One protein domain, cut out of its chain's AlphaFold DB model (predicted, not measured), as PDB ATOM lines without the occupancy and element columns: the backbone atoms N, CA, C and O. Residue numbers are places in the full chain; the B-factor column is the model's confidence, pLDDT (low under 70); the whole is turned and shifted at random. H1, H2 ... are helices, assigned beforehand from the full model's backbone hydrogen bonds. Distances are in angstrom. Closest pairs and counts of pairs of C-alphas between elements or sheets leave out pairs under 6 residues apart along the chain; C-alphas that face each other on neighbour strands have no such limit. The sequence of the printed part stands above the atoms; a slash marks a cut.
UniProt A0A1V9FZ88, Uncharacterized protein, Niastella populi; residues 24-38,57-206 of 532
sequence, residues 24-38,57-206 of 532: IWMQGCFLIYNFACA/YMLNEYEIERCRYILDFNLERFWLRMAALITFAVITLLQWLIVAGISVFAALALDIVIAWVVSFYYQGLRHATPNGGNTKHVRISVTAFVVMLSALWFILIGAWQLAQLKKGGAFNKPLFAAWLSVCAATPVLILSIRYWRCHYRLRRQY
ATOM      1  N   ILE A  24     202.815 157.175 189.202       43.88
ATOM      2  CA  ILE A  24     202.825 158.145 188.105       43.88
ATOM      3  C   ILE A  24     201.418 158.604 187.679       43.88
ATOM      4  O   ILE A  24     201.176 159.802 187.547       43.88
ATOM      5  N   TRP A  25     200.472 157.678 187.498       41.56
ATOM      6  CA  TRP A  25     199.115 158.007 187.028       41.56
ATOM      7  C   TRP A  25     198.153 158.359 188.158       41.56
ATOM      8  O   TRP A  25     197.152 159.050 187.937       41.56
ATOM      9  N   MET A  26     198.499 157.963 189.390       40.44
ATOM     10  CA  MET A  26     197.732 158.353 190.559       40.44
ATOM     11  C   MET A  26     197.676 159.868 190.663       40.44
ATOM     12  O   MET A  26     196.577 160.342 190.831       40.44
ATOM     13  N   GLN A  27     198.744 160.653 190.467       41.62
ATOM     14  CA  GLN A  27     198.676 162.114 190.667       41.62
ATOM     15  C   GLN A  27     197.714 162.855 189.713       41.62
ATOM     16  O   GLN A  27     197.091 163.828 190.139       41.62
ATOM     17  N   GLY A  28     197.517 162.367 188.482       41.19
ATOM     18  CA  GLY A  28     196.523 162.896 187.536       41.19
ATOM     19  C   GLY A  28     195.079 162.607 187.966       41.19
ATOM     20  O   GLY A  28     194.250 163.512 188.043       41.19
ATOM     21  N   CYS A  29     194.790 161.372 188.380       39.06
ATOM     22  CA  CYS A  29     193.483 161.008 188.946       39.06
ATOM     23  C   CYS A  29     193.283 161.574 190.368       39.06
ATOM     24  O   CYS A  29     192.167 161.902 190.768       39.06
ATOM     25  N   PHE A  30     194.371 161.780 191.114       42.16
ATOM     26  CA  PHE A  30     194.418 162.444 192.415       42.16
ATOM     27  C   PHE A  30     194.117 163.932 192.261       42.16
ATOM     28  O   PHE A  30     193.649 164.526 193.221       42.16
ATOM     29  N   LEU A  31     194.363 164.564 191.109       39.81
ATOM     30  CA  LEU A  31     193.937 165.945 190.853       39.81
ATOM     31  C   LEU A  31     192.411 166.034 190.755       39.81
ATOM     32  O   LEU A  31     191.835 166.906 191.397       39.81
ATOM     33  N   ILE A  32     191.761 165.085 190.075       41.12
ATOM     34  CA  ILE A  32     190.293 165.000 189.968       41.12
ATOM     35  C   ILE A  32     189.668 164.595 191.320       41.12
ATOM     36  O   ILE A  32     188.746 165.251 191.805       41.12
ATOM     37  N   TYR A  33     190.232 163.593 192.002       39.59
ATOM     38  CA  TYR A  33     189.800 163.170 193.340       39.59
ATOM     39  C   TYR A  33     190.036 164.256 194.408       39.59
ATOM     40  O   TYR A  33     189.164 164.521 195.234       39.59
ATOM     41  N   ASN A  34     191.170 164.968 194.370       40.47
ATOM     42  CA  ASN A  34     191.405 166.116 195.251       40.47
ATOM     43  C   ASN A  34     190.527 167.311 194.902       40.47
ATOM     44  O   ASN A  34     190.265 168.102 195.798       40.47
ATOM     45  N   PHE A  35     190.090 167.481 193.653       38.50
ATOM     46  CA  PHE A  35     189.136 168.527 193.293       38.50
ATOM     47  C   PHE A  35     187.772 168.243 193.944       38.50
ATOM     48  O   PHE A  35     187.221 169.119 194.611       38.50
ATOM     49  N   ALA A  36     187.306 166.989 193.893       35.84
ATOM     50  CA  ALA A  36     186.093 166.536 194.579       35.84
ATOM     51  C   ALA A  36     186.206 166.615 196.121       35.84
ATOM     52  O   ALA A  36     185.307 167.126 196.797       35.84
ATOM     53  N   CYS A  37     187.338 166.201 196.703       35.19
ATOM     54  CA  CYS A  37     187.595 166.335 198.143       35.19
ATOM     55  C   CYS A  37     187.799 167.796 198.590       35.19
ATOM     56  O   CYS A  37     187.370 168.162 199.686       35.19
ATOM     57  N   ALA A  38     188.400 168.656 197.761       36.22
ATOM     58  CA  ALA A  38     188.557 170.084 198.041       36.22
ATOM     59  C   ALA A  38     187.214 170.824 197.992       36.22
ATOM     60  O   ALA A  38     186.983 171.692 198.830       36.22
ATOM     61  N   TYR A  57     195.635 180.082 213.696       73.25
ATOM     62  CA  TYR A  57     195.938 178.667 213.836       73.25
ATOM     63  C   TYR A  57     197.431 178.468 213.590       73.25
ATOM     64  O   TYR A  57     197.912 178.684 212.474       73.25
ATOM     65  N   MET A  58     198.145 178.093 214.648       86.56
ATOM     66  CA  MET A  58     199.454 177.464 214.534       86.56
ATOM     67  C   MET A  58     199.297 176.184 213.708       86.56
ATOM     68  O   MET A  58     198.340 175.436 213.918       86.56
ATOM     69  N   LEU A  59     200.205 175.952 212.761       88.38
ATOM     70  CA  LEU A  59     200.223 174.691 212.021       88.38
ATOM     71  C   LEU A  59     200.661 173.569 212.965       88.38
ATOM     72  O   LEU A  59     201.621 173.748 213.719       88.38
ATOM     73  N   ASN A  60     199.991 172.420 212.910       86.50
ATOM     74  CA  ASN A  60     200.494 171.234 213.601       86.50
ATOM     75  C   ASN A  60     201.719 170.656 212.863       86.50
ATOM     76  O   ASN A  60     201.998 171.021 211.718       86.50
ATOM     77  N   GLU A  61     202.460 169.757 213.510       83.75
ATOM     78  CA  GLU A  61     203.693 169.198 212.940       83.75
ATOM     79  C   GLU A  61     203.446 168.493 211.600       83.75
ATOM     80  O   GLU A  61     204.130 168.780 210.620       83.75
ATOM     81  N   TYR A  62     202.371 167.708 211.500       86.06
ATOM     82  CA  TYR A  62     201.953 167.064 210.252       86.06
ATOM     83  C   TYR A  62     201.693 168.061 209.105       86.06
ATOM     84  O   TYR A  62     202.072 167.829 207.957       86.06
ATOM     85  N   GLU A  63     201.048 169.197 209.375       89.25
ATOM     86  CA  GLU A  63     200.808 170.245 208.383       89.25
ATOM     87  C   GLU A  63     202.104 170.942 207.968       89.25
ATOM     88  O   GLU A  63     202.255 171.289 206.790       89.25
ATOM     89  N   ILE A  64     203.033 171.140 208.907       87.06
ATOM     90  CA  ILE A  64     204.364 171.690 208.638       87.06
ATOM     91  C   ILE A  64     205.136 170.733 207.734       87.06
ATOM     92  O   ILE A  64     205.622 171.165 206.688       87.06
ATOM     93  N   GLU A  65     205.192 169.448 208.076       86.06
ATOM     94  CA  GLU A  65     205.837 168.409 207.276       86.06
ATOM     95  C   GLU A  65     205.200 168.272 205.899       86.06
ATOM     96  O   GLU A  65     205.908 168.235 204.899       86.06
ATOM     97  N   ARG A  66     203.869 168.305 205.802       86.00
ATOM     98  CA  ARG A  66     203.164 168.292 204.517       86.00
ATOM     99  C   ARG A  66     203.507 169.511 203.663       86.00
ATOM    100  O   ARG A  66     203.657 169.388 202.447       86.00
ATOM    101  N   CYS A  67     203.605 170.697 204.262       88.25
ATOM    102  CA  CYS A  67     204.008 171.894 203.529       88.25
ATOM    103  C   CYS A  67     205.478 171.811 203.108       88.25
ATOM    104  O   CYS A  67     205.774 172.122 201.958       88.25
ATOM    105  N   ARG A  68     206.372 171.341 203.988       84.81
ATOM    106  CA  ARG A  68     207.781 171.079 203.661       84.81
ATOM    107  C   ARG A  68     207.872 170.086 202.509       84.81
ATOM    108  O   ARG A  68     208.491 170.402 201.514       84.81
ATOM    109  N   TYR A  69     207.137 168.979 202.562       82.62
ATOM    110  CA  TYR A  69     207.059 167.972 201.503       82.62
ATOM    111  C   TYR A  69     206.659 168.558 200.138       82.62
ATOM    112  O   TYR A  69     207.165 168.123 199.106       82.62
ATOM    113  N   ILE A  70     205.737 169.529 200.116       83.25
ATOM    114  CA  ILE A  70     205.287 170.193 198.882       83.25
ATOM    115  C   ILE A  70     206.340 171.172 198.344       83.25
ATOM    116  O   ILE A  70     206.446 171.317 197.125       83.25
ATOM    117  N   LEU A  71     207.069 171.855 199.230       82.06
ATOM    118  CA  LEU A  71     208.079 172.855 198.873       82.06
ATOM    119  C   LEU A  71     209.451 172.255 198.574       82.06
ATOM    120  O   LEU A  71     210.212 172.848 197.816       82.06
ATOM    121  N   ASP A  72     209.750 171.112 199.179       77.06
ATOM    122  CA  ASP A  72     211.014 170.417 199.050       77.06
ATOM    123  C   ASP A  72     211.170 169.894 197.620       77.06
ATOM    124  O   ASP A  72     210.387 169.068 197.126       77.06
ATOM    125  N   PHE A  73     212.188 170.420 196.945       62.38
ATOM    126  CA  PHE A  73     212.582 170.044 195.596       62.38
ATOM    127  C   PHE A  73     213.449 168.783 195.670       62.38
ATOM    128  O   PHE A  73     214.606 168.763 195.264       62.38
ATOM    129  N   ASN A  74     212.884 167.706 196.216       69.75
ATOM    130  CA  ASN A  74     213.568 166.423 196.216       69.75
ATOM    131  C   ASN A  74     213.724 165.950 194.758       69.75
ATOM    132  O   ASN A  74     212.734 165.819 194.026       69.75
ATOM    133  N   LEU A  75     214.974 165.712 194.351       68.56
ATOM    134  CA  LEU A  75     215.358 165.327 192.995       68.56
ATOM    135  C   LEU A  75     214.575 164.096 192.515       68.56
ATOM    136  O   LEU A  75     214.068 164.082 191.398       68.56
ATOM    137  N   GLU A  76     214.376 163.098 193.378       72.69
ATOM    138  CA  GLU A  76     213.615 161.884 193.059       72.69
ATOM    139  C   GLU A  76     212.154 162.196 192.719       72.69
ATOM    140  O   GLU A  76     211.566 161.628 191.799       72.69
ATOM    141  N   ARG A  77     211.556 163.158 193.427       67.56
ATOM    142  CA  ARG A  77     210.170 163.581 193.184       67.56
ATOM    143  C   ARG A  77     210.051 164.406 191.917       67.56
ATOM    144  O   ARG A  77     209.032 164.314 191.231       67.56
ATOM    145  N   PHE A  78     211.067 165.207 191.611       73.62
ATOM    146  CA  PHE A  78     211.167 165.871 190.322       73.62
ATOM    147  C   PHE A  78     211.212 164.832 189.196       73.62
ATOM    148  O   PHE A  78     210.379 164.899 188.294       73.62
ATOM    149  N   TRP A  79     212.063 163.808 189.307       75.62
ATOM    150  CA  TRP A  79     212.139 162.712 188.337       75.62
ATOM    151  C   TRP A  79     210.827 161.943 188.196       75.62
ATOM    152  O   TRP A  79     210.406 161.676 187.076       75.62
ATOM    153  N   LEU A  80     210.119 161.665 189.295       73.38
ATOM    154  CA  LEU A  80     208.798 161.027 189.250       73.38
ATOM    155  C   LEU A  80     207.765 161.873 188.489       73.38
ATOM    156  O   LEU A  80     207.000 161.343 187.683       73.38
ATOM    157  N   ARG A  81     207.741 163.194 188.715       73.50
ATOM    158  CA  ARG A  81     206.861 164.116 187.974       73.50
ATOM    159  C   ARG A  81     207.260 164.204 186.500       73.50
ATOM    160  O   ARG A  81     206.384 164.205 185.640       73.50
ATOM    161  N   MET A  82     208.560 164.225 186.205       75.69
ATOM    162  CA  MET A  82     209.073 164.218 184.835       75.69
ATOM    163  C   MET A  82     208.726 162.918 184.108       75.69
ATOM    164  O   MET A  82     208.230 162.972 182.990       75.69
ATOM    165  N   ALA A  83     208.879 161.759 184.751       78.56
ATOM    166  CA  ALA A  83     208.488 160.465 184.197       78.56
ATOM    167  C   ALA A  83     206.985 160.416 183.871       78.56
ATOM    168  O   ALA A  83     206.594 159.902 182.821       78.56
ATOM    169  N   ALA A  84     206.146 161.012 184.727       76.38
ATOM    170  CA  ALA A  84     204.715 161.147 184.478       76.38
ATOM    171  C   ALA A  84     204.397 162.000 183.250       76.38
ATOM    172  O   ALA A  84     203.611 161.583 182.399       76.38
ATOM    173  N   LEU A  85     205.041 163.164 183.134       78.75
ATOM    174  CA  LEU A  85     204.900 164.042 181.974       78.75
ATOM    175  C   LEU A  85     205.392 163.364 180.689       78.75
ATOM    176  O   LEU A  85     204.719 163.451 179.665       78.75
ATOM    177  N   ILE A  86     206.512 162.638 180.749       81.25
ATOM    178  CA  ILE A  86     207.056 161.882 179.613       81.25
ATOM    179  C   ILE A  86     206.081 160.781 179.190       81.25
ATOM    180  O   ILE A  86     205.757 160.677 178.013       81.25
ATOM    181  N   THR A  87     205.550 159.999 180.133       82.00
ATOM    182  CA  THR A  87     204.571 158.943 179.815       82.00
ATOM    183  C   THR A  87     203.312 159.532 179.188       82.00
ATOM    184  O   THR A  87     202.821 159.017 178.187       82.00
ATOM    185  N   PHE A  88     202.811 160.646 179.727       81.62
ATOM    186  CA  PHE A  88     201.671 161.358 179.154       81.62
ATOM    187  C   PHE A  88     201.947 161.828 177.718       81.62
ATOM    188  O   PHE A  88     201.114 161.630 176.831       81.62
ATOM    189  N   ALA A  89     203.127 162.401 177.465       83.50
ATOM    190  CA  ALA A  89     203.540 162.823 176.131       83.50
ATOM    191  C   ALA A  89     203.637 161.637 175.157       83.50
ATOM    192  O   ALA A  89     203.159 161.739 174.030       83.50
ATOM    193  N   VAL A  90     204.178 160.497 175.604       89.19
ATOM    194  CA  VAL A  90     204.277 159.263 174.807       89.19
ATOM    195  C   VAL A  90     202.894 158.726 174.438       89.19
ATOM    196  O   VAL A  90     202.664 158.417 173.271       89.19
ATOM    197  N   ILE A  91     201.953 158.655 175.388       87.62
ATOM    198  CA  ILE A  91     200.582 158.202 175.097       87.62
ATOM    199  C   ILE A  91     199.893 159.156 174.122       87.62
ATOM    200  O   ILE A  91     199.299 158.705 173.145       87.62
ATOM    201  N   THR A  92     200.019 160.466 174.339       87.50
ATOM    202  CA  THR A  92     199.436 161.480 173.446       87.50
ATOM    203  C   THR A  92     199.999 161.356 172.027       87.50
ATOM    204  O   THR A  92     199.247 161.409 171.053       87.50
ATOM    205  N   LEU A  93     201.315 161.146 171.893       91.69
ATOM    206  CA  LEU A  93     201.981 160.933 170.609       91.69
ATOM    207  C   LEU A  93     201.487 159.654 169.923       91.69
ATOM    208  O   LEU A  93     201.187 159.677 168.730       91.69
ATOM    209  N   LEU A  94     201.376 158.553 170.667       93.12
ATOM    210  CA  LEU A  94     200.905 157.269 170.150       93.12
ATOM    211  C   LEU A  94     199.455 157.363 169.658       93.12
ATOM    212  O   LEU A  94     199.156 156.950 168.538       93.12
ATOM    213  N   GLN A  95     198.570 157.970 170.454       92.69
ATOM    214  CA  GLN A  95     197.190 158.246 170.054       92.69
ATOM    215  C   GLN A  95     197.146 159.113 168.791       92.69
ATOM    216  O   GLN A  95     196.423 158.791 167.850       92.69
ATOM    217  N   TRP A  96     197.950 160.180 168.725       93.62
ATOM    218  CA  TRP A  96     198.019 161.039 167.542       93.62
ATOM    219  C   TRP A  96     198.461 160.272 166.291       93.62
ATOM    220  O   TRP A  96     197.817 160.406 165.250       93.62
ATOM    221  N   LEU A  97     199.499 159.433 166.385       94.50
ATOM    222  CA  LEU A  97     199.969 158.598 165.273       94.50
ATOM    223  C   LEU A  97     198.875 157.648 164.772       94.50
ATOM    224  O   LEU A  97     198.663 157.546 163.565       94.50
ATOM    225  N   ILE A  98     198.146 156.997 165.682       94.25
ATOM    226  CA  ILE A  98     197.067 156.060 165.337       94.25
ATOM    227  C   ILE A  98     195.893 156.788 164.683       94.25
ATOM    228  O   ILE A  98     195.383 156.335 163.660       94.25
ATOM    229  N   VAL A  99     195.482 157.940 165.214       93.88
ATOM    230  CA  VAL A  99     194.389 158.730 164.627       93.88
ATOM    231  C   VAL A  99     194.796 159.323 163.270       93.88
ATOM    232  O   VAL A  99     193.985 159.408 162.338       93.88
ATOM    233  N   ALA A 100     196.060 159.723 163.122       91.12
ATOM    234  CA  ALA A 100     196.592 160.242 161.870       91.12
ATOM    235  C   ALA A 100     196.755 159.144 160.803       91.12
ATOM    236  O   ALA A 100     196.440 159.398 159.643       91.12
ATOM    237  N   GLY A 101     197.204 157.941 161.164       91.69
ATOM    238  CA  GLY A 101     197.494 156.865 160.209       91.69
ATOM    239  C   GLY A 101     196.344 155.892 159.949       91.69
ATOM    240  O   GLY A 101     196.195 155.427 158.826       91.69
ATOM    241  N   ILE A 102     195.533 155.590 160.966       93.19
ATOM    242  CA  ILE A 102     194.566 154.484 160.948       93.19
ATOM    243  C   ILE A 102     193.141 155.022 161.115       93.19
ATOM    244  O   ILE A 102     192.454 155.287 160.132       93.19
ATOM    245  N   SER A 103     192.667 155.182 162.353       93.44
ATOM    246  CA  SER A 103     191.307 155.633 162.657       93.44
ATOM    247  C   SER A 103     191.162 156.034 164.127       93.44
ATOM    248  O   SER A 103     191.955 155.641 164.983       93.44
ATOM    249  N   VAL A 104     190.106 156.793 164.440       92.38
ATOM    250  CA  VAL A 104     189.744 157.135 165.828       92.38
ATOM    251  C   VAL A 104     189.305 155.894 166.615       92.38
ATOM    252  O   VAL A 104     189.630 155.770 167.792       92.38
ATOM    253  N   PHE A 105     188.630 154.939 165.966       94.31
ATOM    254  CA  PHE A 105     188.187 153.695 166.605       94.31
ATOM    255  C   PHE A 105     189.357 152.833 167.088       94.31
ATOM    256  O   PHE A 105     189.291 152.273 168.181       94.31
ATOM    257  N   ALA A 106     190.448 152.775 166.317       93.31
ATOM    258  CA  ALA A 106     191.660 152.068 166.728       93.31
ATOM    259  C   ALA A 106     192.287 152.692 167.988       93.31
ATOM    260  O   ALA A 106     192.720 151.971 168.885       93.31
ATOM    261  N   ALA A 107     192.282 154.025 168.095       92.62
ATOM    262  CA  ALA A 107     192.774 154.719 169.283       92.62
ATOM    263  C   ALA A 107     191.870 154.493 170.512       92.62
ATOM    264  O   ALA A 107     192.378 154.243 171.600       92.62
ATOM    265  N   LEU A 108     190.542 154.482 170.339       93.56
ATOM    266  CA  LEU A 108     189.600 154.153 171.419       93.56
ATOM    267  C   LEU A 108     189.797 152.728 171.955       93.56
ATOM    268  O   LEU A 108     189.754 152.513 173.167       93.56
ATOM    269  N   ALA A 109     190.028 151.755 171.068       94.50
ATOM    270  CA  ALA A 109     190.314 150.379 171.469       94.50
ATOM    271  C   ALA A 109     191.616 150.291 172.282       94.50
ATOM    272  O   ALA A 109     191.659 149.609 173.307       94.50
ATOM    273  N   LEU A 110     192.653 151.029 171.872       92.94
ATOM    274  CA  LEU A 110     193.903 151.122 172.623       92.94
ATOM    275  C   LEU A 110     193.689 151.733 174.018       92.94
ATOM    276  O   LEU A 110     194.215 151.201 174.993       92.94
ATOM    277  N   ASP A 111     192.888 152.794 174.137       94.19
ATOM    278  CA  ASP A 111     192.596 153.431 175.428       94.19
ATOM    279  C   ASP A 111     191.913 152.476 176.408       94.19
ATOM    280  O   ASP A 111     192.236 152.478 177.596       94.19
ATOM    281  N   ILE A 112     191.012 151.618 175.918       94.94
ATOM    282  CA  ILE A 112     190.372 150.572 176.726       94.94
ATOM    283  C   ILE A 112     191.423 149.594 177.261       94.94
ATOM    284  O   ILE A 112     191.420 149.286 178.454       94.94
ATOM    285  N   VAL A 113     192.350 149.142 176.409       94.00
ATOM    286  CA  VAL A 113     193.428 148.223 176.809       94.00
ATOM    287  C   VAL A 113     194.361 148.884 177.826       94.00
ATOM    288  O   VAL A 113     194.641 148.295 178.869       94.00
ATOM    289  N   ILE A 114     194.799 150.122 177.580       89.94
ATOM    290  CA  ILE A 114     195.673 150.861 178.503       89.94
ATOM    291  C   ILE A 114     194.968 151.085 179.844       89.94
ATOM    292  O   ILE A 114     195.553 150.809 180.891       89.94
ATOM    293  N   ALA A 115     193.712 151.541 179.842       90.44
ATOM    294  CA  ALA A 115     192.943 151.741 181.067       90.44
ATOM    295  C   ALA A 115     192.799 150.437 181.862       90.44
ATOM    296  O   ALA A 115     192.912 150.453 183.090       90.44
ATOM    297  N   TRP A 116     192.589 149.311 181.176       89.69
ATOM    298  CA  TRP A 116     192.480 147.992 181.793       89.69
ATOM    299  C   TRP A 116     193.796 147.569 182.452       89.69
ATOM    300  O   TRP A 116     193.810 147.253 183.643       89.69
ATOM    301  N   VAL A 117     194.912 147.674 181.723       88.12
ATOM    302  CA  VAL A 117     196.259 147.357 182.222       88.12
ATOM    303  C   VAL A 117     196.624 148.240 183.417       88.12
ATOM    304  O   VAL A 117     197.004 147.729 184.469       88.12
ATOM    305  N   VAL A 118     196.460 149.563 183.309       85.12
ATOM    306  CA  VAL A 118     196.790 150.489 184.405       85.12
ATOM    307  C   VAL A 118     195.926 150.222 185.636       85.12
ATOM    308  O   VAL A 118     196.433 150.251 186.756       85.12
ATOM    309  N   SER A 119     194.639 149.917 185.452       84.62
ATOM    310  CA  SER A 119     193.737 149.592 186.564       84.62
ATOM    311  C   SER A 119     194.122 148.290 187.260       84.62
ATOM    312  O   SER A 119     194.051 148.212 188.486       84.62
ATOM    313  N   PHE A 120     194.566 147.291 186.496       82.81
ATOM    314  CA  PHE A 120     195.078 146.034 187.031       82.81
ATOM    315  C   PHE A 120     196.345 146.260 187.870       82.81
ATOM    316  O   PHE A 120     196.387 145.871 189.040       82.81
ATOM    317  N   TYR A 121     197.334 146.979 187.329       82.62
ATOM    318  CA  TYR A 121     198.564 147.314 188.055       82.62
ATOM    319  C   TYR A 121     198.294 148.154 189.305       82.62
ATOM    320  O   TYR A 121     198.803 147.839 190.378       82.62
ATOM    321  N   TYR A 122     197.451 149.187 189.202       78.94
ATOM    322  CA  TYR A 122     197.067 150.038 190.333       78.94
ATOM    323  C   TYR A 122     196.596 149.214 191.536       78.94
ATOM    324  O   TYR A 122     196.963 149.492 192.677       78.94
ATOM    325  N   GLN A 123     195.794 148.182 191.288       75.31
ATOM    326  CA  GLN A 123     195.307 147.324 192.356       75.31
ATOM    327  C   GLN A 123     196.337 146.335 192.853       75.31
ATOM    328  O   GLN A 123     196.457 146.186 194.067       75.31
ATOM    329  N   GLY A 124     197.093 145.707 191.950       73.81
ATOM    330  CA  GLY A 124     198.196 144.829 192.334       73.81
ATOM    331  C   GLY A 124     199.142 145.527 193.312       73.81
ATOM    332  O   GLY A 124     199.472 144.979 194.359       73.81
ATOM    333  N   LEU A 125     199.467 146.794 193.048       71.31
ATOM    334  CA  LEU A 125     200.364 147.566 193.908       71.31
ATOM    335  C   LEU A 125     199.693 148.125 195.156       71.31
ATOM    336  O   LEU A 125     200.320 148.161 196.208       71.31
ATOM    337  N   ARG A 126     198.403 148.475 195.102       68.44
ATOM    338  CA  ARG A 126     197.648 148.810 196.317       68.44
ATOM    339  C   ARG A 126     197.648 147.649 197.319       68.44
ATOM    340  O   ARG A 126     197.704 147.908 198.516       68.44
ATOM    341  N   HIS A 127     197.603 146.403 196.846       66.75
ATOM    342  CA  HIS A 127     197.682 145.210 197.694       66.75
ATOM    343  C   HIS A 127     199.113 144.836 198.107       66.75
ATOM    344  O   HIS A 127     199.276 144.163 199.117       66.75
ATOM    345  N   ALA A 128     200.135 145.294 197.379       60.84
ATOM    346  CA  ALA A 128     201.539 145.094 197.742       60.84
ATOM    347  C   ALA A 128     202.039 146.072 198.825       60.84
ATOM    348  O   ALA A 128     203.084 145.842 199.422       60.84
ATOM    349  N   THR A 129     201.314 147.167 199.088       55.91
ATOM    350  CA  THR A 129     201.684 148.113 200.155       55.91
ATOM    351  C   THR A 129     201.201 147.655 201.538       55.91
ATOM    352  O   THR A 129     200.091 147.131 201.635       55.91
ATOM    353  N   PRO A 130     201.943 147.946 202.627       50.59
ATOM    354  CA  PRO A 130     201.582 147.536 203.992       50.59
ATOM    355  C   PRO A 130     200.230 148.078 204.499       50.59
ATOM    356  O   PRO A 130     199.655 147.528 205.432       50.59
ATOM    357  N   ASN A 131     199.685 149.120 203.857       52.19
ATOM    358  CA  ASN A 131     198.360 149.689 204.145       52.19
ATOM    359  C   ASN A 131     197.240 149.149 203.221       52.19
ATOM    360  O   ASN A 131     196.119 149.667 203.217       52.19
ATOM    361  N   GLY A 132     197.539 148.152 202.387       49.72
ATOM    362  CA  GLY A 132     196.607 147.521 201.458       49.72
ATOM    363  C   GLY A 132     195.715 146.498 202.154       49.72
ATOM    364  O   GLY A 132     196.202 145.562 202.774       49.72
ATOM    365  N   GLY A 133     194.392 146.651 202.038       54.44
ATOM    366  CA  GLY A 133     193.433 145.694 202.596       54.44
ATOM    367  C   GLY A 133     193.708 144.257 202.133       54.44
ATOM    368  O   GLY A 133     193.898 144.007 200.940       54.44
ATOM    369  N   ASN A 134     193.711 143.329 203.093       50.06
ATOM    370  CA  ASN A 134     194.098 141.927 202.941       50.06
ATOM    371  C   ASN A 134     192.986 141.088 202.269       50.06
ATOM    372  O   ASN A 134     192.415 140.173 202.861       50.06
ATOM    373  N   THR A 135     192.598 141.442 201.043       56.78
ATOM    374  CA  THR A 135     191.599 140.695 200.264       56.78
ATOM    375  C   THR A 135     192.296 139.785 199.256       56.78
ATOM    376  O   THR A 135     192.977 140.276 198.362       56.78
ATOM    377  N   LYS A 136     192.076 138.466 199.355       57.62
ATOM    378  CA  LYS A 136     192.720 137.408 198.538       57.62
ATOM    379  C   LYS A 136     192.449 137.464 197.021       57.62
ATOM    380  O   LYS A 136     192.951 136.622 196.285       57.62
ATOM    381  N   HIS A 137     191.667 138.429 196.534       61.72
ATOM    382  CA  HIS A 137     191.312 138.547 195.120       61.72
ATOM    383  C   HIS A 137     191.554 139.968 194.609       61.72
ATOM    384  O   HIS A 137     190.927 140.917 195.082       61.72
ATOM    385  N   VAL A 138     192.413 140.096 193.594       61.75
ATOM    386  CA  VAL A 138     192.603 141.337 192.831       61.75
ATOM    387  C   VAL A 138     191.375 141.529 191.935       61.75
ATOM    388  O   VAL A 138     191.260 140.915 190.878       61.75
ATOM    389  N   ARG A 139     190.398 142.321 192.386       69.88
ATOM    390  CA  ARG A 139     189.175 142.625 191.620       69.88
ATOM    391  C   ARG A 139     189.282 143.988 190.968       69.88
ATOM    392  O   ARG A 139     189.179 144.961 191.709       69.88
ATOM    393  N   ILE A 140     189.362 144.059 189.634       69.81
ATOM    394  CA  ILE A 140     189.459 145.319 188.868       69.81
ATOM    395  C   ILE A 140     188.473 146.362 189.402       69.81
ATOM    396  O   ILE A 140     187.259 146.158 189.433       69.81
ATOM    397  N   SER A 141     189.005 147.501 189.839       79.56
ATOM    398  CA  SER A 141     188.207 148.612 190.342       79.56
ATOM    399  C   SER A 141     187.558 149.276 189.143       79.56
ATOM    400  O   SER A 141     188.206 150.008 188.402       79.56
ATOM    401  N   VAL A 142     186.258 149.028 188.980       83.25
ATOM    402  CA  VAL A 142     185.435 149.667 187.944       83.25
ATOM    403  C   VAL A 142     185.573 151.188 188.019       83.25
ATOM    404  O   VAL A 142     185.692 151.851 186.997       83.25
ATOM    405  N   THR A 143     185.656 151.749 189.229       81.75
ATOM    406  CA  THR A 143     185.874 153.185 189.435       81.75
ATOM    407  C   THR A 143     187.233 153.663 188.920       81.75
ATOM    408  O   THR A 143     187.276 154.661 188.208       81.75
ATOM    409  N   ALA A 144     188.333 152.965 189.222       80.81
ATOM    410  CA  ALA A 144     189.653 153.316 188.693       80.81
ATOM    411  C   ALA A 144     189.693 153.206 187.161       80.81
ATOM    412  O   ALA A 144     190.177 154.121 186.500       80.81
ATOM    413  N   PHE A 145     189.105 152.143 186.606       86.88
ATOM    414  CA  PHE A 145     189.016 151.929 185.163       86.88
ATOM    415  C   PHE A 145     188.247 153.043 184.453       86.88
ATOM    416  O   PHE A 145     188.766 153.630 183.506       86.88
ATOM    417  N   VAL A 146     187.053 153.398 184.937       89.00
ATOM    418  CA  VAL A 146     186.230 154.463 184.343       89.00
ATOM    419  C   VAL A 146     186.929 155.820 184.417       89.00
ATOM    420  O   VAL A 146     186.902 156.578 183.448       89.00
ATOM    421  N   VAL A 147     187.591 156.134 185.537       85.75
ATOM    422  CA  VAL A 147     188.339 157.393 185.686       85.75
ATOM    423  C   VAL A 147     189.523 157.444 184.718       85.75
ATOM    424  O   VAL A 147     189.713 158.458 184.046       85.75
ATOM    425  N   MET A 148     190.286 156.355 184.603       86.19
ATOM    426  CA  MET A 148     191.414 156.258 183.672       86.19
ATOM    427  C   MET A 148     190.962 156.359 182.216       86.19
ATOM    428  O   MET A 148     191.546 157.120 181.449       86.19
ATOM    429  N   LEU A 149     189.892 155.652 181.845       91.06
ATOM    430  CA  LEU A 149     189.328 155.697 180.499       91.06
ATOM    431  C   LEU A 149     188.843 157.108 180.143       91.06
ATOM    432  O   LEU A 149     189.156 157.615 179.071       91.06
ATOM    433  N   SER A 150     188.164 157.781 181.079       88.62
ATOM    434  CA  SER A 150     187.721 159.171 180.902       88.62
ATOM    435  C   SER A 150     188.901 160.120 180.669       88.62
ATOM    436  O   SER A 150     188.822 161.012 179.826       88.62
ATOM    437  N   ALA A 151     190.009 159.925 181.393       87.19
ATOM    438  CA  ALA A 151     191.220 160.716 181.210       87.19
ATOM    439  C   ALA A 151     191.871 160.463 179.840       87.19
ATOM    440  O   ALA A 151     192.227 161.419 179.158       87.19
ATOM    441  N   LEU A 152     191.986 159.202 179.409       90.38
ATOM    442  CA  LEU A 152     192.555 158.844 178.103       90.38
ATOM    443  C   LEU A 152     191.720 159.387 176.938       90.38
ATOM    444  O   LEU A 152     192.280 159.974 176.014       90.38
ATOM    445  N   TRP A 153     190.392 159.303 177.029       92.44
ATOM    446  CA  TRP A 153     189.491 159.890 176.034       92.44
ATOM    447  C   TRP A 153     189.608 161.408 175.968       92.44
ATOM    448  O   TRP A 153     189.566 161.990 174.884       92.44
ATOM    449  N   PHE A 154     189.799 162.068 177.111       90.06
ATOM    450  CA  PHE A 154     190.061 163.500 177.117       90.06
ATOM    451  C   PHE A 154     191.359 163.840 176.367       90.06
ATOM    452  O   PHE A 154     191.381 164.804 175.607       90.06
ATOM    453  N   ILE A 155     192.423 163.041 176.510       90.31
ATOM    454  CA  ILE A 155     193.672 163.207 175.739       90.31
ATOM    455  C   ILE A 155     193.422 162.971 174.242       90.31
ATOM    456  O   ILE A 155     193.874 163.763 173.411       90.31
ATOM    457  N   LEU A 156     192.627 161.949 173.906       93.00
ATOM    458  CA  LEU A 156     192.292 161.589 172.529       93.00
ATOM    459  C   LEU A 156     191.614 162.736 171.765       93.00
ATOM    460  O   LEU A 156     191.882 162.913 170.578       93.00
ATOM    461  N   ILE A 157     190.796 163.561 172.431       91.56
ATOM    462  CA  ILE A 157     190.196 164.765 171.824       91.56
ATOM    463  C   ILE A 157     191.285 165.707 171.283       91.56
ATOM    464  O   ILE A 157     191.169 166.210 170.163       91.56
ATOM    465  N   GLY A 158     192.361 165.922 172.045       89.56
ATOM    466  CA  GLY A 158     193.496 166.741 171.617       89.56
ATOM    467  C   GLY A 158     194.292 166.099 170.483       89.56
ATOM    468  O   GLY A 158     194.585 166.758 169.483       89.56
ATOM    469  N   ALA A 159     194.580 164.799 170.596       91.94
ATOM    470  CA  ALA A 159     195.261 164.033 169.553       91.94
ATOM    471  C   ALA A 159     194.481 164.045 168.224       91.94
ATOM    472  O   ALA A 159     195.068 164.202 167.152       91.94
ATOM    473  N   TRP A 160     193.151 163.958 168.283       92.62
ATOM    474  CA  TRP A 160     192.283 164.049 167.115       92.62
ATOM    475  C   TRP A 160     192.341 165.424 166.448       92.62
ATOM    476  O   TRP A 160     192.517 165.496 165.233       92.62
ATOM    477  N   GLN A 161     192.280 166.515 167.218       92.12
ATOM    478  CA  GLN A 161     192.436 167.871 166.672       92.12
ATOM    479  C   GLN A 161     193.798 168.066 165.986       92.12
ATOM    480  O   GLN A 161     193.864 168.625 164.891       92.12
ATOM    481  N   LEU A 162     194.879 167.545 166.576       90.12
ATOM    482  CA  LEU A 162     196.216 167.563 165.968       90.12
ATOM    483  C   LEU A 162     196.289 166.738 164.674       90.12
ATOM    484  O   LEU A 162     196.979 167.120 163.728       90.12
ATOM    485  N   ALA A 163     195.589 165.606 164.607       92.19
ATOM    486  CA  ALA A 163     195.520 164.793 163.396       92.19
ATOM    487  C   ALA A 163     194.717 165.489 162.284       92.19
ATOM    488  O   ALA A 163     195.126 165.443 161.122       92.19
ATOM    489  N   GLN A 164     193.622 166.178 162.631       90.31
ATOM    490  CA  GLN A 164     192.844 166.984 161.683       90.31
ATOM    491  C   GLN A 164     193.665 168.142 161.112       90.31
ATOM    492  O   GLN A 164     193.630 168.368 159.905       90.31
ATOM    493  N   LEU A 165     194.464 168.816 161.948       89.38
ATOM    494  CA  LEU A 165     195.379 169.872 161.509       89.38
ATOM    495  C   LEU A 165     196.369 169.367 160.444       89.38
ATOM    496  O   LEU A 165     196.575 170.036 159.437       89.38
ATOM    497  N   LYS A 166     196.940 168.165 160.630       89.62
ATOM    498  CA  LYS A 166     197.864 167.548 159.659       89.62
ATOM    499  C   LYS A 166     197.169 167.132 158.358       89.62
ATOM    500  O   LYS A 166     197.758 167.256 157.291       89.62
ATOM    501  N   LYS A 167     195.941 166.611 158.446       88.25
ATOM    502  CA  LYS A 167     195.165 166.127 157.290       88.25
ATOM    503  C   LYS A 167     194.484 167.247 156.489       88.25
ATOM    504  O   LYS A 167     193.838 166.945 155.494       88.25
ATOM    505  N   GLY A 168     194.600 168.511 156.909       82.19
ATOM    506  CA  GLY A 168     193.886 169.636 156.289       82.19
ATOM    507  C   GLY A 168     192.374 169.628 156.553       82.19
ATOM    508  O   GLY A 168     191.614 170.228 155.800       82.19
ATOM    509  N   GLY A 169     191.927 168.920 157.596       78.12
ATOM    510  CA  GLY A 169     190.519 168.809 157.973       78.12
ATOM    511  C   GLY A 169     190.002 170.011 158.772       78.12
ATOM    512  O   GLY A 169     190.705 170.997 158.996       78.12
ATOM    513  N   ALA A 170     188.757 169.915 159.250       84.69
ATOM    514  CA  ALA A 170     188.102 170.955 160.046       84.69
ATOM    515  C   ALA A 170     188.735 171.091 161.449       84.69
ATOM    516  O   ALA A 170     188.248 170.534 162.435       84.69
ATOM    517  N   PHE A 171     189.844 171.829 161.539       90.56
ATOM    518  CA  PHE A 171     190.541 172.110 162.791       90.56
ATOM    519  C   PHE A 171     189.777 173.137 163.637       90.56
ATOM    520  O   PHE A 171     189.641 174.308 163.269       90.56
ATOM    521  N   ASN A 172     189.312 172.711 164.812       91.50
ATOM    522  CA  ASN A 172     188.574 173.563 165.733       91.50
ATOM    523  C   ASN A 172     189.546 174.250 166.707       91.50
ATOM    524  O   ASN A 172     189.827 173.755 167.801       91.50
ATOM    525  N   LYS A 173     190.050 175.420 166.290       91.25
ATOM    526  CA  LYS A 173     190.969 176.269 167.071       91.25
ATOM    527  C   LYS A 173     190.516 176.497 168.525       91.25
ATOM    528  O   LYS A 173     191.333 176.250 169.414       91.25
ATOM    529  N   PRO A 174     189.271 176.938 168.816       92.81
ATOM    530  CA  PRO A 174     188.865 177.189 170.198       92.81
ATOM    531  C   PRO A 174     188.777 175.909 171.037       92.81
ATOM    532  O   PRO A 174     189.182 175.930 172.197       92.81
ATOM    533  N   LEU A 175     188.329 174.784 170.465       90.00
ATOM    534  CA  LEU A 175     188.299 173.503 171.180       90.00
ATOM    535  C   LEU A 175     189.713 173.019 171.534       90.00
ATOM    536  O   LEU A 175     189.954 172.598 172.664       90.00
ATOM    537  N   PHE A 176     190.658 173.117 170.595       89.38
ATOM    538  CA  PHE A 176     192.052 172.753 170.844       89.38
ATOM    539  C   PHE A 176     192.712 173.671 171.885       89.38
ATOM    540  O   PHE A 176     193.404 173.185 172.777       89.38
ATOM    541  N   ALA A 177     192.452 174.981 171.829       90.19
ATOM    542  CA  ALA A 177     192.945 175.932 172.826       90.19
ATOM    543  C   ALA A 177     192.381 175.648 174.231       90.19
ATOM    544  O   ALA A 177     193.131 175.661 175.208       90.19
ATOM    545  N   ALA A 178     191.085 175.333 174.339       88.81
ATOM    546  CA  ALA A 178     190.460 174.943 175.601       88.81
ATOM    547  C   ALA A 178     191.072 173.647 176.155       88.81
ATOM    548  O   ALA A 178     191.445 173.594 177.327       88.81
ATOM    549  N   TRP A 179     191.243 172.630 175.305       90.06
ATOM    550  CA  TRP A 179     191.902 171.379 175.674       90.06
ATOM    551  C   TRP A 179     193.331 171.612 176.178       90.06
ATOM    552  O   TRP A 179     193.683 171.155 177.265       90.06
ATOM    553  N   LEU A 180     194.132 172.392 175.446       86.81
ATOM    554  CA  LEU A 180     195.510 172.706 175.819       86.81
ATOM    555  C   LEU A 180     195.576 173.473 177.148       86.81
ATOM    556  O   LEU A 180     196.412 173.167 177.996       86.81
ATOM    557  N   SER A 181     194.663 174.423 177.372       87.00
ATOM    558  CA  SER A 181     194.545 175.140 178.646       87.00
ATOM    559  C   SER A 181     194.219 174.193 179.807       87.00
ATOM    560  O   SER A 181     194.788 174.308 180.895       87.00
ATOM    561  N   VAL A 182     193.333 173.218 179.603       85.81
ATOM    562  CA  VAL A 182     193.016 172.228 180.639       85.81
ATOM    563  C   VAL A 182     194.210 171.304 180.898       85.81
ATOM    564  O   VAL A 182     194.586 171.130 182.054       85.81
ATOM    565  N   CYS A 183     194.856 170.776 179.855       81.75
ATOM    566  CA  CYS A 183     195.979 169.841 179.977       81.75
ATOM    567  C   CYS A 183     197.255 170.477 180.545       81.75
ATOM    568  O   CYS A 183     197.942 169.848 181.344       81.75
ATOM    569  N   ALA A 184     197.583 171.707 180.143       81.06
ATOM    570  CA  ALA A 184     198.841 172.359 180.509       81.06
ATOM    571  C   ALA A 184     198.666 173.406 181.618       81.06
ATOM    572  O   ALA A 184     199.374 173.365 182.625       81.06
ATOM    573  N   ALA A 185     197.713 174.334 181.477       80.75
ATOM    574  CA  ALA A 185     197.591 175.449 182.418       80.75
ATOM    575  C   ALA A 185     197.006 175.011 183.769       80.75
ATOM    576  O   ALA A 185     197.445 175.497 184.810       80.75
ATOM    577  N   THR A 186     196.061 174.064 183.785       80.25
ATOM    578  CA  THR A 186     195.398 173.644 185.035       80.25
ATOM    579  C   THR A 186     196.349 172.939 186.012       80.25
ATOM    580  O   THR A 186     196.375 173.340 187.181       80.25
ATOM    581  N   PRO A 187     197.176 171.948 185.609       78.12
ATOM    582  CA  PRO A 187     198.127 171.319 186.525       78.12
ATOM    583  C   PRO A 187     199.162 172.308 187.059       78.12
ATOM    584  O   PRO A 187     199.414 172.326 188.264       78.12
ATOM    585  N   VAL A 188     199.704 173.171 186.190       81.31
ATOM    586  CA  VAL A 188     200.650 174.223 186.587       81.31
ATOM    587  C   VAL A 188     200.001 175.150 187.608       81.31
ATOM    588  O   VAL A 188     200.539 175.332 188.694       81.31
ATOM    589  N   LEU A 189     198.797 175.654 187.331       84.81
ATOM    590  CA  LEU A 189     198.075 176.553 188.229       84.81
ATOM    591  C   LEU A 189     197.760 175.895 189.580       84.81
ATOM    592  O   LEU A 189     197.959 176.515 190.626       84.81
ATOM    593  N   ILE A 190     197.327 174.630 189.601       84.69
ATOM    594  CA  ILE A 190     197.067 173.905 190.854       84.69
ATOM    595  C   ILE A 190     198.357 173.722 191.661       84.69
ATOM    596  O   ILE A 190     198.346 173.936 192.879       84.69
ATOM    597  N   LEU A 191     199.458 173.335 191.013       82.56
ATOM    598  CA  LEU A 191     200.754 173.165 191.669       82.56
ATOM    599  C   LEU A 191     201.277 174.499 192.207       82.56
ATOM    600  O   LEU A 191     201.643 174.559 193.379       82.56
ATOM    601  N   SER A 192     201.213 175.572 191.420       84.62
ATOM    602  CA  SER A 192     201.612 176.919 191.832       84.62
ATOM    603  C   SER A 192     200.770 177.434 192.997       84.62
ATOM    604  O   SER A 192     201.321 177.948 193.968       84.62
ATOM    605  N   ILE A 193     199.444 177.239 192.978       88.94
ATOM    606  CA  ILE A 193     198.568 177.625 194.096       88.94
ATOM    607  C   ILE A 193     198.905 176.823 195.355       88.94
ATOM    608  O   ILE A 193     198.942 177.389 196.449       88.94
ATOM    609  N   ARG A 194     199.131 175.508 195.238       86.38
ATOM    610  CA  ARG A 194     199.516 174.664 196.380       86.38
ATOM    611  C   ARG A 194     200.863 175.093 196.950       86.38
ATOM    612  O   ARG A 194     200.951 175.303 198.157       86.38
ATOM    613  N   TYR A 195     201.857 175.283 196.087       87.12
ATOM    614  CA  TYR A 195     203.182 175.769 196.450       87.12
ATOM    615  C   TYR A 195     203.084 177.113 197.175       87.12
ATOM    616  O   TYR A 195     203.531 177.230 198.313       87.12
ATOM    617  N   TRP A 196     202.394 178.094 196.587       88.81
ATOM    618  CA  TRP A 196     202.200 179.415 197.185       88.81
ATOM    619  C   TRP A 196     201.503 179.346 198.545       88.81
ATOM    620  O   TRP A 196     201.944 179.972 199.507       88.81
ATOM    621  N   ARG A 197     200.434 178.546 198.669       90.62
ATOM    622  CA  ARG A 197     199.720 178.360 199.942       90.62
ATOM    623  C   ARG A 197     200.621 177.755 201.015       90.62
ATOM    624  O   ARG A 197     200.593 178.237 202.146       90.62
ATOM    625  N   CYS A 198     201.398 176.727 200.683       89.56
ATOM    626  CA  CYS A 198     202.341 176.099 201.607       89.56
ATOM    627  C   CYS A 198     203.460 177.062 202.003       89.56
ATOM    628  O   CYS A 198     203.730 177.218 203.193       89.56
ATOM    629  N   HIS A 199     204.037 177.770 201.031       88.69
ATOM    630  CA  HIS A 199     205.075 178.766 201.265       88.69
ATOM    631  C   HIS A 199     204.574 179.882 202.185       88.69
ATOM    632  O   HIS A 199     205.195 180.178 203.201       88.69
ATOM    633  N   TYR A 200     203.402 180.450 201.893       90.81
ATOM    634  CA  TYR A 200     202.793 181.495 202.710       90.81
ATOM    635  C   TYR A 200     202.481 181.019 204.138       90.81
ATOM    636  O   TYR A 200     202.764 181.727 205.105       90.81
ATOM    637  N   ARG A 201     201.916 179.812 204.289       91.19
ATOM    638  CA  ARG A 201     201.595 179.227 205.601       91.19
ATOM    639  C   ARG A 201     202.846 178.994 206.443       91.19
ATOM    640  O   ARG A 201     202.871 179.424 207.591       91.19
ATOM    641  N   LEU A 202     203.883 178.383 205.873       89.88
ATOM    642  CA  LEU A 202     205.150 178.158 206.570       89.88
ATOM    643  C   LEU A 202     205.865 179.469 206.890       89.88
ATOM    644  O   LEU A 202     206.317 179.653 208.016       89.88
ATOM    645  N   ARG A 203     205.881 180.425 205.957       89.06
ATOM    646  CA  ARG A 203     206.422 181.765 206.211       89.06
ATOM    647  C   ARG A 203     205.749 182.433 207.396       89.06
ATOM    648  O   ARG A 203     206.411 183.029 208.241       89.06
ATOM    649  N   ARG A 204     204.425 182.316 207.481       90.25
ATOM    650  CA  ARG A 204     203.653 182.830 208.612       90.25
ATOM    651  C   ARG A 204     203.932 182.058 209.903       90.25
ATOM    652  O   ARG A 204     203.994 182.703 210.945       90.25
ATOM    653  N   GLN A 205     204.098 180.736 209.845       91.44
ATOM    654  CA  GLN A 205     204.473 179.907 210.994       91.44
ATOM    655  C   GLN A 205     205.815 180.379 211.566       91.44
ATOM    656  O   GLN A 205     205.842 180.848 212.695       91.44
ATOM    657  N   TYR A 206     206.890 180.383 210.776       91.00
ATOM    658  CA  TYR A 206     208.230 180.745 211.261       91.00
ATOM    659  C   TYR A 206     208.404 182.226 211.613       91.00
ATOM    660  O   TYR A 206     209.317 182.579 212.349       91.00
TER     661      TYR A 206
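This is residues 24 to 38 and 57 to 206 of the 532 residues of an uncharacterized protein of Niastella populi (UniProt A0A1V9FZ88). H6, the longest helix, meets H5 near one end and H2 near the other. H3 and H4 make a narrow V, with H5 packed on both. This loose, all-helix domain has 165 printed residues with six named helices, H1 to H6, a radius of gyration of the C-alphas of 19.1 A and spans of 58, 45 and 29 A.

H6, residues 173 to 206, touches H2, residues 61 to 71, closest at the C-alphas of Cys 198 and Cys 67, 4.9 A. H5, residues 142 to 167, touches H3, residues 75 to 101, closest at the C-alphas of Ala 159 and Trp 96, 4.5 A. H4, residues 104 to 128, forms hairpins with H3 and H5. H1, residues 26 to 38, is near H3 and H6. Every O i to N i+4 pair is within hydrogen-bond range in H2, H3 and H4.

H6 measures 47.7 A, ending at C-alpha 206 (208.230, 180.745, 211.261). H1 begins at C-alpha 26 (197.732, 158.353, 190.559).

Across the cut, C-alphas 38 and 57 are 19.4 A apart. The H4 to H5 link is long. H1 has mean pLDDT 39.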